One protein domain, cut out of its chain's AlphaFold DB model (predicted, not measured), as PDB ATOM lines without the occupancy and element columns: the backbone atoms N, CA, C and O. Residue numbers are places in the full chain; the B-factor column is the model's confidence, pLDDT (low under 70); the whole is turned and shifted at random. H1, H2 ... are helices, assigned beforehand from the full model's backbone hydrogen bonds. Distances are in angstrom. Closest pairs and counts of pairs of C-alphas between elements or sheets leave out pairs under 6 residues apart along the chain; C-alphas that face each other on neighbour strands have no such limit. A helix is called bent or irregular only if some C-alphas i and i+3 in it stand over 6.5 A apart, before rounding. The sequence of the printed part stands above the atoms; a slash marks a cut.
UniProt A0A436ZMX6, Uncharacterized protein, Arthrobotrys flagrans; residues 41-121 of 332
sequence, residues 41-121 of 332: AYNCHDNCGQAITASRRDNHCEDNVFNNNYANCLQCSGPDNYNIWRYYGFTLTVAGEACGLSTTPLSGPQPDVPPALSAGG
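What this domain is: This is residues 41 to 121 of the 332 residues of an uncharacterized protein of Arthrobotrys flagrans (UniProt A0A436ZMX6). Three helices make a small up-and-down bundle, each running against the one before it, with their centres at the corners of a triangle and their lines crossing at moderate angles. A long tail with no named element, residues 99 to 121, runs back along the bundle, turns round near residues 108 to 110 and returns along its other side. The printed part has 81 residues, with named helices H1, H2 and H3 in that order and no named strand; the class is all helix. It is compact, with a radius of gyration of the C-alphas of 11.2 A, and spans 33 by 23 by 18 A.

Where its parts are: H1, residues 41 to 54, is 19.9 A long and begins with C-alpha 41 at (60.207, -18.182, -29.529). H3, residues 85 to 98, is 17.8 A long and ends with C-alpha 98 at (34.633, -12.385, -35.988). It is irregular, with C-alphas 87 and 90 7.3 A apart. H2, residues 64 to 76, is 18.4 A long.

How they stand to each other: H1 and H2 form a helical hairpin and touch, closest at the C-alphas of Asn 47 and Asn 69, 4.6 A apart. They run opposite ways at a steep tilt of 38 degrees, only just past shallow. Residues 48 to 52 of H1 touch residues 88 to 92 of H3, closest at the C-alphas of Ile 52 and Leu 92, 6.4 A. These two helices run the same way at a shallow tilt of 34.9 degrees, only just short of steep. H2, with residues 70 to 74 alone, only just touches H3, with 3 pairs of C-alphas within 8 A, the closest those of Leu 74 and Trp 85, 7.7 A. H2 and H3 form a helical hairpin too, opposite ways at a steep tilt of 42 degrees. Every O i to N i+4 pair is within hydrogen-bond range in H1 and H2, and 7 of 10 are in H3.

The domain as a whole: The two C-alphas farthest apart, those of Gly 108 and Gly 121, are 34.1 A apart. The printed part has no cut, and the links H1 to H2 and H2 to H3 are short but not tight. The mean pLDDT of the printed part is 96.2, and residue 121 alone is under 70.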
ATOM      1  N   ALA A  41      60.726 -17.604 -28.292       94.38
ATOM      2  CA  ALA A  41      60.207 -18.182 -29.529       94.38
ATOM      3  C   ALA A  41      59.131 -19.249 -29.267       94.38
ATOM      4  O   ALA A  41      58.117 -19.272 -29.968       94.38
ATOM      5  N   TYR A  42      59.341 -20.101 -28.257       95.25
ATOM      6  CA  TYR A  42      58.346 -21.075 -27.818       95.25
ATOM      7  C   TYR A  42      57.093 -20.375 -27.300       95.25
ATOM      8  O   TYR A  42      56.002 -20.693 -27.753       95.25
ATOM      9  N   ASN A  43      57.239 -19.371 -26.430       96.50
ATOM     10  CA  ASN A  43      56.102 -18.626 -25.890       96.50
ATOM     11  C   ASN A  43      55.274 -17.987 -27.009       96.50
ATOM     12  O   ASN A  43      54.050 -18.046 -26.972       96.50
ATOM     13  N   CYS A  44      55.916 -17.426 -28.037       97.50
ATOM     14  CA  CYS A  44      55.198 -16.891 -29.190       97.50
ATOM     15  C   CYS A  44      54.370 -17.965 -29.916       97.50
ATOM     16  O   CYS A  44      53.192 -17.767 -30.213       97.50
ATOM     17  N   HIS A  45      54.984 -19.120 -30.174       96.75
ATOM     18  CA  HIS A  45      54.335 -20.261 -30.819       96.75
ATOM     19  C   HIS A  45      53.180 -20.820 -29.979       96.75
ATOM     20  O   HIS A  45      52.112 -21.120 -30.515       96.75
ATOM     21  N   ASP A  46      53.378 -20.922 -28.667       97.12
ATOM     22  CA  ASP A  46      52.389 -21.410 -27.712       97.12
ATOM     23  C   ASP A  46      51.205 -20.442 -27.601       97.12
ATOM     24  O   ASP A  46      50.069 -20.875 -27.743       97.12
ATOM     25  N   ASN A  47      51.428 -19.124 -27.508       98.31
ATOM     26  CA  ASN A  47      50.337 -18.136 -27.503       98.31
ATOM     27  C   ASN A  47      49.490 -18.239 -28.780       98.31
ATOM     28  O   ASN A  47      48.264 -18.294 -28.711       98.31
ATOM     29  N   CYS A  48      50.119 -18.350 -29.953       98.44
ATOM     30  CA  CYS A  48      49.376 -18.543 -31.198       98.44
ATOM     31  C   CYS A  48      48.610 -19.882 -31.232       98.44
ATOM     32  O   CYS A  48      47.482 -19.936 -31.726       98.44
ATOM     33  N   GLY A  49      49.191 -20.960 -30.700       97.38
ATOM     34  CA  GLY A  49      48.536 -22.266 -30.599       97.38
ATOM     35  C   GLY A  49      47.342 -22.260 -29.642       97.38
ATOM     36  O   GLY A  49      46.250 -22.686 -30.018       97.38
ATOM     37  N   GLN A  50      47.519 -21.719 -28.438       98.00
ATOM     38  CA  GLN A  50      46.460 -21.606 -27.437       98.00
ATOM     39  C   GLN A  50      45.351 -20.658 -27.889       98.00
ATOM     40  O   GLN A  50      44.187 -20.944 -27.630       98.00
ATOM     41  N   ALA A  51      45.668 -19.589 -28.627       98.38
ATOM     42  CA  ALA A  51      44.656 -18.732 -29.241       98.38
ATOM     43  C   ALA A  51      43.784 -19.509 -30.244       98.38
ATOM     44  O   ALA A  51      42.566 -19.365 -30.218       98.38
ATOM     45  N   ILE A  52      44.371 -20.381 -31.079       97.88
ATOM     46  CA  ILE A  52      43.602 -21.248 -31.993       97.88
ATOM     47  C   ILE A  52      42.731 -22.237 -31.218       97.88
ATOM     48  O   ILE A  52      41.606 -22.522 -31.624       97.88
ATOM     49  N   THR A  53      43.246 -22.814 -30.135       97.06
ATOM     50  CA  THR A  53      42.464 -23.744 -29.313       97.06
ATOM     51  C   THR A  53      41.310 -23.013 -28.629       97.06
ATOM     52  O   THR A  53      40.171 -23.470 -28.696       97.06
ATOM     53  N   ALA A  54      41.579 -21.848 -28.039       96.88
ATOM     54  CA  ALA A  54      40.589 -21.012 -27.374       96.88
ATOM     55  C   ALA A  54      39.525 -20.479 -28.342       96.88
ATOM     56  O   ALA A  54      38.354 -20.444 -27.981       96.88
ATOM     57  N   SER A  55      39.885 -20.159 -29.591       96.94
ATOM     58  CA  SER A  55      38.932 -19.654 -30.590       96.94
ATOM     59  C   SER A  55      37.874 -20.675 -31.013       96.94
ATOM     60  O   SER A  55      36.910 -20.325 -31.687       96.94
ATOM     61  N   ARG A  56      38.065 -21.957 -30.679       95.69
ATOM     62  CA  ARG A  56      37.085 -23.023 -30.941       95.69
ATOM     63  C   ARG A  56      36.001 -23.097 -29.871       95.69
ATOM     64  O   ARG A  56      35.041 -23.836 -30.060       95.69
ATOM     65  N   ARG A  57      36.172 -22.392 -28.750       91.44
ATOM     66  CA  ARG A  57      35.167 -22.319 -27.694       91.44
ATOM     67  C   ARG A  57      34.071 -21.329 -28.077       91.44
ATOM     68  O   ARG A  57      34.311 -20.347 -28.788       91.44
ATOM     69  N   ASP A  58      32.873 -21.594 -27.573       90.94
ATOM     70  CA  ASP A  58      31.765 -20.654 -27.674       90.94
ATOM     71  C   ASP A  58      32.127 -19.344 -26.969       90.94
ATOM     72  O   ASP A  58      32.823 -19.336 -25.953       90.94
ATOM     73  N   ASN A  59      31.659 -18.229 -27.528       93.31
ATOM     74  CA  ASN A  59      31.852 -16.890 -26.972       93.31
ATOM     75  C   ASN A  59      33.325 -16.486 -26.726       93.31
ATOM     76  O   ASN A  59      33.616 -15.665 -25.858       93.31
ATOM     77  N   HIS A  60      34.271 -17.035 -27.500       95.88
ATOM     78  CA  HIS A  60      35.705 -16.764 -27.328       95.88
ATOM     79  C   HIS A  60      36.085 -15.278 -27.433       95.88
ATOM     80  O   HIS A  60      37.107 -14.875 -26.892       95.88
ATOM     81  N   CYS A  61      35.269 -14.440 -28.077       97.75
ATOM     82  CA  CYS A  61      35.508 -12.996 -28.140       97.75
ATOM     83  C   CYS A  61      35.499 -12.317 -26.760       97.75
ATOM     84  O   CYS A  61      36.156 -11.296 -26.573       97.75
ATOM     85  N   GLU A  62      34.792 -12.883 -25.782       96.38
ATOM     86  CA  GLU A  62      34.744 -12.386 -24.400       96.38
ATOM     87  C   GLU A  62      35.681 -13.179 -23.472       96.38
ATOM     88  O   GLU A  62      35.878 -12.826 -22.310       96.38
ATOM     89  N   ASP A  63      36.300 -14.244 -23.982       94.88
ATOM     90  CA  ASP A  63      37.190 -15.102 -23.219       94.88
ATOM     91  C   ASP A  63      38.579 -14.474 -23.067       94.88
ATOM     92  O   ASP A  63      39.315 -14.241 -24.028       94.88
ATOM     93  N   ASN A  64      38.974 -14.263 -21.814       96.06
ATOM     94  CA  ASN A  64      40.274 -13.705 -21.470       96.06
ATOM     95  C   ASN A  64      41.443 -14.590 -21.947       96.06
ATOM     96  O   ASN A  64      42.504 -14.072 -22.293       96.06
ATOM     97  N   VAL A  65      41.266 -15.917 -22.004       97.12
ATOM     98  CA  VAL A  65      42.313 -16.822 -22.506       97.12
ATOM     99  C   VAL A  65      42.542 -16.599 -23.999       97.12
ATOM    100  O   VAL A  65      43.689 -16.436 -24.413       97.12
ATOM    101  N   PHE A  66      41.478 -16.540 -24.805       98.06
ATOM    102  CA  PHE A  66      41.588 -16.183 -26.218       98.06
ATOM    103  C   PHE A  66      42.215 -14.798 -26.393       98.06
ATOM    104  O   PHE A  66      43.248 -14.691 -27.050       98.06
ATOM    105  N   ASN A  67      41.647 -13.763 -25.768       98.12
ATOM    106  CA  ASN A  67      42.063 -12.377 -25.990       98.12
ATOM    107  C   ASN A  67      43.538 -12.131 -25.632       98.12
ATOM    108  O   ASN A  67      44.262 -11.514 -26.417       98.12
ATOM    109  N   ASN A  68      44.022 -12.670 -24.508       98.44
ATOM    110  CA  ASN A  68      45.428 -12.521 -24.114       98.44
ATOM    111  C   ASN A  68      46.372 -13.265 -25.057       98.44
ATOM    112  O   ASN A  68      47.340 -12.688 -25.557       98.44
ATOM    113  N   ASN A  69      46.081 -14.536 -25.339       98.56
ATOM    114  CA  ASN A  69      46.918 -15.343 -26.220       98.56
ATOM    115  C   ASN A  69      46.940 -14.781 -27.649       98.56
ATOM    116  O   ASN A  69      47.980 -14.779 -28.306       98.56
ATOM    117  N   TYR A  70      45.806 -14.263 -28.122       98.75
ATOM    118  CA  TYR A  70      45.674 -13.636 -29.432       98.75
ATOM    119  C   TYR A  70      46.508 -12.355 -29.537       98.75
ATOM    120  O   TYR A  70      47.296 -12.207 -30.475       98.75
ATOM    121  N   ALA A  71      46.397 -11.459 -28.552       98.75
ATOM    122  CA  ALA A  71      47.173 -10.223 -28.506       98.75
ATOM    123  C   ALA A  71      48.685 -10.499 -28.452       98.75
ATOM    124  O   ALA A  71      49.447  -9.941 -29.245       98.75
ATOM    125  N   ASN A  72      49.111 -11.432 -27.596       98.69
ATOM    126  CA  ASN A  72      50.504 -11.872 -27.519       98.69
ATOM    127  C   ASN A  72      50.976 -12.482 -28.847       98.69
ATOM    128  O   ASN A  72      52.071 -12.175 -29.322       98.69
ATOM    129  N   CYS A  73      50.143 -13.305 -29.490       98.69
ATOM    130  CA  CYS A  73      50.459 -13.857 -30.802       98.69
ATOM    131  C   CYS A  73      50.698 -12.740 -31.830       98.69
ATOM    132  O   CYS A  73      51.716 -12.758 -32.523       98.69
ATOM    133  N   LEU A  74      49.828 -11.731 -31.919       98.69
ATOM    134  CA  LEU A  74      50.022 -10.607 -32.845       98.69
ATOM    135  C   LEU A  74      51.281  -9.797 -32.543       98.69
ATOM    136  O   LEU A  74      51.960  -9.371 -33.477       98.69
ATOM    137  N   GLN A  75      51.624  -9.612 -31.271       98.69
ATOM    138  CA  GLN A  75      52.836  -8.899 -30.880       98.69
ATOM    139  C   GLN A  75      54.093  -9.581 -31.434       98.69
ATOM    140  O   GLN A  75      54.942  -8.934 -32.032       98.69
ATOM    141  N   CYS A  76      54.217 -10.897 -31.291       98.38
ATOM    142  CA  CYS A  76      55.479 -11.587 -31.568       98.38
ATOM    143  C   CYS A  76      55.553 -12.248 -32.960       98.38
ATOM    144  O   CYS A  76      56.636 -12.615 -33.428       98.38
ATOM    145  N   SER A  77      54.420 -12.442 -33.642       98.19
ATOM    146  CA  SER A  77      54.349 -13.289 -34.842       98.19
ATOM    147  C   SER A  77      54.666 -12.578 -36.160       98.19
ATOM    148  O   SER A  77      54.756 -13.248 -37.195       98.19
ATOM    149  N   GLY A  78      54.862 -11.255 -36.129       97.62
ATOM    150  CA  GLY A  78      55.117 -10.417 -37.300       97.62
ATOM    151  C   GLY A  78      56.447 -10.689 -38.015       97.62
ATOM    152  O   GLY A  78      57.323 -11.372 -37.473       97.62
ATOM    153  N   PRO A  79      56.614 -10.171 -39.248       95.69
ATOM    154  CA  PRO A  79      57.735 -10.503 -40.126       95.69
ATOM    155  C   PRO A  79      59.108 -10.108 -39.583       95.69
ATOM    156  O   PRO A  79      60.085 -10.797 -39.880       95.69
ATOM    157  N   ASP A  80      59.148  -9.056 -38.770       95.50
ATOM    158  CA  ASP A  80      60.358  -8.531 -38.134       95.50
ATOM    159  C   ASP A  80      60.707  -9.248 -36.815       95.50
ATOM    160  O   ASP A  80      61.767  -9.005 -36.243       95.50
ATOM    161  N   ASN A  81      59.828 -10.139 -36.343       95.25
ATOM    162  CA  ASN A  81      59.971 -10.897 -35.101       95.25
ATOM    163  C   ASN A  81      60.135 -12.394 -35.424       95.25
ATOM    164  O   ASN A  81      60.980 -12.777 -36.238       95.25
ATOM    165  N   TYR A  82      59.333 -13.285 -34.829       95.25
ATOM    166  CA  TYR A  82      59.444 -14.722 -35.120       95.25
ATOM    167  C   TYR A  82      58.871 -15.105 -36.486       95.25
ATOM    168  O   TYR A  82      59.157 -16.201 -36.986       95.25
ATOM    169  N   ASN A  83      58.094 -14.205 -37.099       96.00
ATOM    170  CA  ASN A  83      57.486 -14.372 -38.413       96.00
ATOM    171  C   ASN A  83      56.704 -15.688 -38.515       96.00
ATOM    172  O   ASN A  83      56.771 -16.404 -39.509       96.00
ATOM    173  N   ILE A  84      56.004 -16.065 -37.446       96.12
ATOM    174  CA  ILE A  84      55.207 -17.294 -37.411       96.12
ATOM    175  C   ILE A  84      53.759 -17.055 -37.826       96.12
ATOM    176  O   ILE A  84      53.043 -18.023 -38.062       96.12
ATOM    177  N   TRP A  85      53.337 -15.800 -38.024       97.94
ATOM    178  CA  TRP A  85      51.983 -15.492 -38.494       97.94
ATOM    179  C   TRP A  85      51.654 -16.189 -39.815       97.94
ATOM    180  O   TRP A  85      50.519 -16.575 -40.048       97.94
ATOM    181  N   ARG A  86      52.652 -16.475 -40.655       96.56
ATOM    182  CA  ARG A  86      52.463 -17.261 -41.884       96.56
ATOM    183  C   ARG A  86      51.911 -18.681 -41.662       96.56
ATOM    184  O   ARG A  86      51.413 -19.274 -42.611       96.56
ATOM    185  N   TYR A  87      52.024 -19.226 -40.449       96.44
ATOM    186  CA  TYR A  87      51.524 -20.556 -40.087       96.44
ATOM    187  C   TYR A  87      50.185 -20.500 -39.340       96.44
ATOM    188  O   TYR A  87      49.339 -21.362 -39.545       96.44
ATOM    189  N   TYR A  88      49.980 -19.481 -38.502       97.69
ATOM    190  CA  TYR A  88      48.792 -19.352 -37.642       97.69
ATOM    191  C   TYR A  88      47.734 -18.394 -38.191       97.69
ATOM    192  O   TYR A  88      46.551 -18.502 -37.870       97.69
ATOM    193  N   GLY A  89      48.164 -17.454 -39.026       97.56
ATOM    194  CA  GLY A  89      47.404 -16.276 -39.404       97.56
ATOM    195  C   GLY A  89      46.146 -16.592 -40.185       97.56
ATOM    196  O   GLY A  89      45.165 -15.891 -40.009       97.56
ATOM    197  N   PHE A  90      46.112 -17.666 -40.978       97.12
ATOM    198  CA  PHE A  90      44.884 -18.058 -41.675       97.12
ATOM    199  C   PHE A  90      43.731 -18.313 -40.690       97.12
ATOM    200  O   PHE A  90      42.675 -17.697 -40.794       97.12
ATOM    201  N   THR A  91      43.960 -19.163 -39.689       97.31
ATOM    202  CA  THR A  91      42.951 -19.507 -38.679       97.31
ATOM    203  C   THR A  91      42.642 -18.320 -37.769       97.31
ATOM    204  O   THR A  91      41.483 -18.019 -37.498       97.31
ATOM    205  N   LEU A  92      43.685 -17.626 -37.311       98.12
ATOM    206  CA  LEU A  92      43.552 -16.528 -36.356       98.12
ATOM    207  C   LEU A  92      42.989 -15.242 -36.980       98.12
ATOM    208  O   LEU A  92      42.377 -14.450 -36.269       98.12
ATOM    209  N   THR A  93      43.130 -15.032 -38.289       98.50
ATOM    210  CA  THR A  93      42.466 -13.912 -38.978       98.50
ATOM    211  C   THR A  93      40.954 -14.088 -38.920       98.50
ATOM    212  O   THR A  93      40.259 -13.174 -38.499       98.50
ATOM    213  N   VAL A  94      40.450 -15.289 -39.234       97.94
ATOM    214  CA  VAL A  94      39.006 -15.581 -39.198       97.94
ATOM    215  C   VAL A  94      38.434 -15.404 -37.789       97.94
ATOM    216  O   VAL A  94      37.400 -14.763 -37.625       97.94
ATOM    217  N   ALA A  95      39.115 -15.940 -36.771       97.56
ATOM    218  CA  ALA A  95      38.683 -15.804 -35.380       97.56
ATOM    219  C   ALA A  95      38.713 -14.342 -34.901       97.56
ATOM    220  O   ALA A  95      37.741 -13.852 -34.336       97.56
ATOM    221  N   GLY A  96      39.808 -13.623 -35.165       98.12
ATOM    222  CA  GLY A  96      39.950 -12.226 -34.754       98.12
ATOM    223  C   GLY A  96      38.948 -11.297 -35.433       98.12
ATOM    224  O   GLY A  96      38.341 -10.470 -34.757       98.12
ATOM    225  N   GLU A  97      38.714 -11.463 -36.739       98.19
ATOM    226  CA  GLU A  97      37.725 -10.673 -37.487       98.19
ATOM    227  C   GLU A  97      36.306 -10.869 -36.956       98.19
ATOM    228  O   GLU A  97      35.572  -9.890 -36.819       98.19
ATOM    229  N   ALA A  98      35.932 -12.103 -36.597       97.31
ATOM    230  CA  ALA A  98      34.633 -12.385 -35.988       97.31
ATOM    231  C   ALA A  98      34.430 -11.631 -34.661       97.31
ATOM    232  O   ALA A  98      33.299 -11.283 -34.321       97.31
ATOM    233  N   CYS A  99      35.522 -11.330 -33.955       97.88
ATOM    234  CA  CYS A  99      35.534 -10.556 -32.716       97.88
ATOM    235  C   CYS A  99      35.818  -9.055 -32.913       97.88
ATOM    236  O   CYS A  99      35.906  -8.321 -31.931       97.88
ATOM    237  N   GLY A 100      35.996  -8.575 -34.150       98.00
ATOM    238  CA  GLY A 100      36.361  -7.179 -34.429       98.00
ATOM    239  C   GLY A 100      37.781  -6.792 -33.992       98.00
ATOM    240  O   GLY A 100      38.066  -5.609 -33.800       98.00
ATOM    241  N   LEU A 101      38.674  -7.768 -33.818       97.81
ATOM    242  CA  LEU A 101      40.067  -7.552 -33.429       97.81
ATOM    243  C   LEU A 101      40.947  -7.250 -34.650       97.81
ATOM    244  O   LEU A 101      40.651  -7.648 -35.776       97.81
ATOM    245  N   SER A 102      42.074  -6.570 -34.417       97.69
ATOM    246  CA  SER A 102      43.124  -6.442 -35.436       97.69
ATOM    247  C   SER A 102      43.621  -7.826 -35.851       97.69
ATOM    248  O   SER A 102      43.835  -8.672 -34.996       97.69
ATOM    249  N   THR A 103      43.877  -8.039 -37.138       97.94
ATOM    250  CA  THR A 103      44.443  -9.294 -37.671       97.94
ATOM    251  C   THR A 103      45.843  -9.117 -38.250       97.94
ATOM    252  O   THR A 103      46.389 -10.001 -38.910       97.94
ATOM    253  N   THR A 104      46.448  -7.953 -38.012       98.25
ATOM    254  CA  THR A 104      47.794  -7.629 -38.486       98.25
ATOM    255  C   THR A 104      48.778  -7.704 -37.323       98.25
ATOM    256  O   THR A 104      48.621  -6.951 -36.359       98.25
ATOM    257  N   PRO A 105      49.800  -8.577 -37.393       98.44
ATOM    258  CA  PRO A 105      50.856  -8.610 -36.393       98.44
ATOM    259  C   PRO A 105      51.584  -7.273 -36.270       98.44
ATOM    260  O   PRO A 105      51.754  -6.546 -37.253       98.44
ATOM    261  N   LEU A 106      52.084  -6.986 -35.071       98.00
ATOM    262  CA  LEU A 106      52.892  -5.797 -34.839       98.00
ATOM    263  C   LEU A 106      54.200  -5.875 -35.640       98.00
ATOM    264  O   LEU A 106      54.811  -6.936 -35.802       98.00
ATOM    265  N   SER A 107      54.603  -4.724 -36.173       96.25
ATOM    266  CA  SER A 107      55.830  -4.561 -36.959       96.25
ATOM    267  C   SER A 107      56.972  -4.013 -36.100       96.25
ATOM    268  O   SER A 107      56.745  -3.456 -35.022       96.25
ATOM    269  N   GLY A 108      58.205  -4.143 -36.589       96.44
ATOM    270  CA  GLY A 108      59.414  -3.749 -35.867       96.44
ATOM    271  C   GLY A 108      59.752  -4.659 -34.674       96.44
ATOM    272  O   GLY A 108      59.025  -5.616 -34.405       96.44
ATOM    273  N   PRO A 109      60.859  -4.374 -33.959       95.44
ATOM    274  CA  PRO A 109      61.264  -5.144 -32.785       95.44
ATOM    275  C   PRO A 109      60.220  -5.056 -31.671       95.44
ATOM    276  O   PRO A 109      59.856  -3.956 -31.252       95.44
ATOM    277  N   GLN A 110      59.768  -6.206 -31.182       97.50
ATOM    278  CA  GLN A 110      58.793  -6.308 -30.098       97.50
ATOM    279  C   GLN A 110      59.421  -6.961 -28.861       97.50
ATOM    280  O   GLN A 110      60.347  -7.766 -29.004       97.50
ATOM    281  N   PRO A 111      58.957  -6.622 -27.644       97.31
ATOM    282  CA  PRO A 111      59.393  -7.324 -26.447       97.31
ATOM    283  C   PRO A 111      58.889  -8.771 -26.454       97.31
ATOM    284  O   PRO A 111      57.862  -9.085 -27.066       97.31
ATOM    285  N   ASP A 112      59.611  -9.635 -25.741       96.44
ATOM    286  CA  ASP A 112      59.231 -11.033 -25.565       96.44
ATOM    287  C   ASP A 112      57.855 -11.136 -24.891       96.44
ATOM    288  O   ASP A 112      57.530 -10.382 -23.971       96.44
ATOM    289  N   VAL A 113      57.045 -12.087 -25.356       97.50
ATOM    290  CA  VAL A 113      55.709 -12.346 -24.807       97.50
ATOM    291  C   VAL A 113      55.774 -13.372 -23.670       97.50
ATOM    292  O   VAL A 113      56.637 -14.264 -23.690       97.50
ATOM    293  N   PRO A 114      54.878 -13.276 -22.670       97.19
ATOM    294  CA  PRO A 114      54.828 -14.241 -21.574       97.19
ATOM    295  C   PRO A 114      54.408 -15.636 -22.070       97.19
ATOM    296  O   PRO A 114      53.923 -15.771 -23.198       97.19
ATOM    297  N   PRO A 115      54.569 -16.689 -21.247       97.25
ATOM    298  CA  PRO A 115      53.968 -17.992 -21.517       97.25
ATOM    299  C   PRO A 115      52.464 -17.876 -21.776       97.25
ATOM    300  O   PRO A 115      51.802 -16.989 -21.234       97.25
ATOM    301  N   ALA A 116      51.935 -18.762 -22.613       96.75
ATOM    302  CA  ALA A 116      50.528 -18.728 -22.977       96.75
ATOM    303  C   ALA A 116      49.629 -19.140 -21.805       96.75
ATOM    304  O   ALA A 116      49.992 -19.977 -20.973       96.75
ATOM    305  N   LEU A 117      48.415 -18.595 -21.777       96.69
ATOM    306  CA  LEU A 117      47.354 -19.112 -20.922       96.69
ATOM    307  C   LEU A 117      46.824 -20.413 -21.530       96.69
ATOM    308  O   LEU A 117      46.496 -20.454 -22.716       96.69
ATOM    309  N   SER A 118      46.724 -21.476 -20.734       94.88
ATOM    310  CA  SER A 118      46.218 -22.758 -21.232       94.88
ATOM    311  C   SER A 118      44.739 -22.652 -21.602       94.88
ATOM    312  O   SER A 118      43.910 -22.275 -20.775       94.88
ATOM    313  N   ALA A 119      44.392 -23.033 -22.831       88.81
ATOM    314  CA  ALA A 119      43.003 -23.166 -23.261       88.81
ATOM    315  C   ALA A 119      42.358 -24.499 -22.818       88.81
ATOM    316  O   ALA A 119      41.193 -24.737 -23.128       88.81
ATOM    317  N   GLY A 120      43.109 -25.367 -22.125       72.31
ATOM    318  CA  GLY A 120      42.745 -26.751 -21.798       72.31
ATOM    319  C   GLY A 120      42.297 -27.002 -20.353       72.31
ATOM    320  O   GLY A 120      42.720 -27.993 -19.767       72.31
ATOM    321  N   GLY A 121      41.465 -26.132 -19.779       64.75
ATOM    322  CA  GLY A 121      40.811 -26.366 -18.486       64.75
ATOM    323  C   GLY A 121      39.307 -26.109 -18.563       64.75
ATOM    324  O   GLY A 121      38.875 -25.194 -19.264       64.75
TER     325      GLY A 121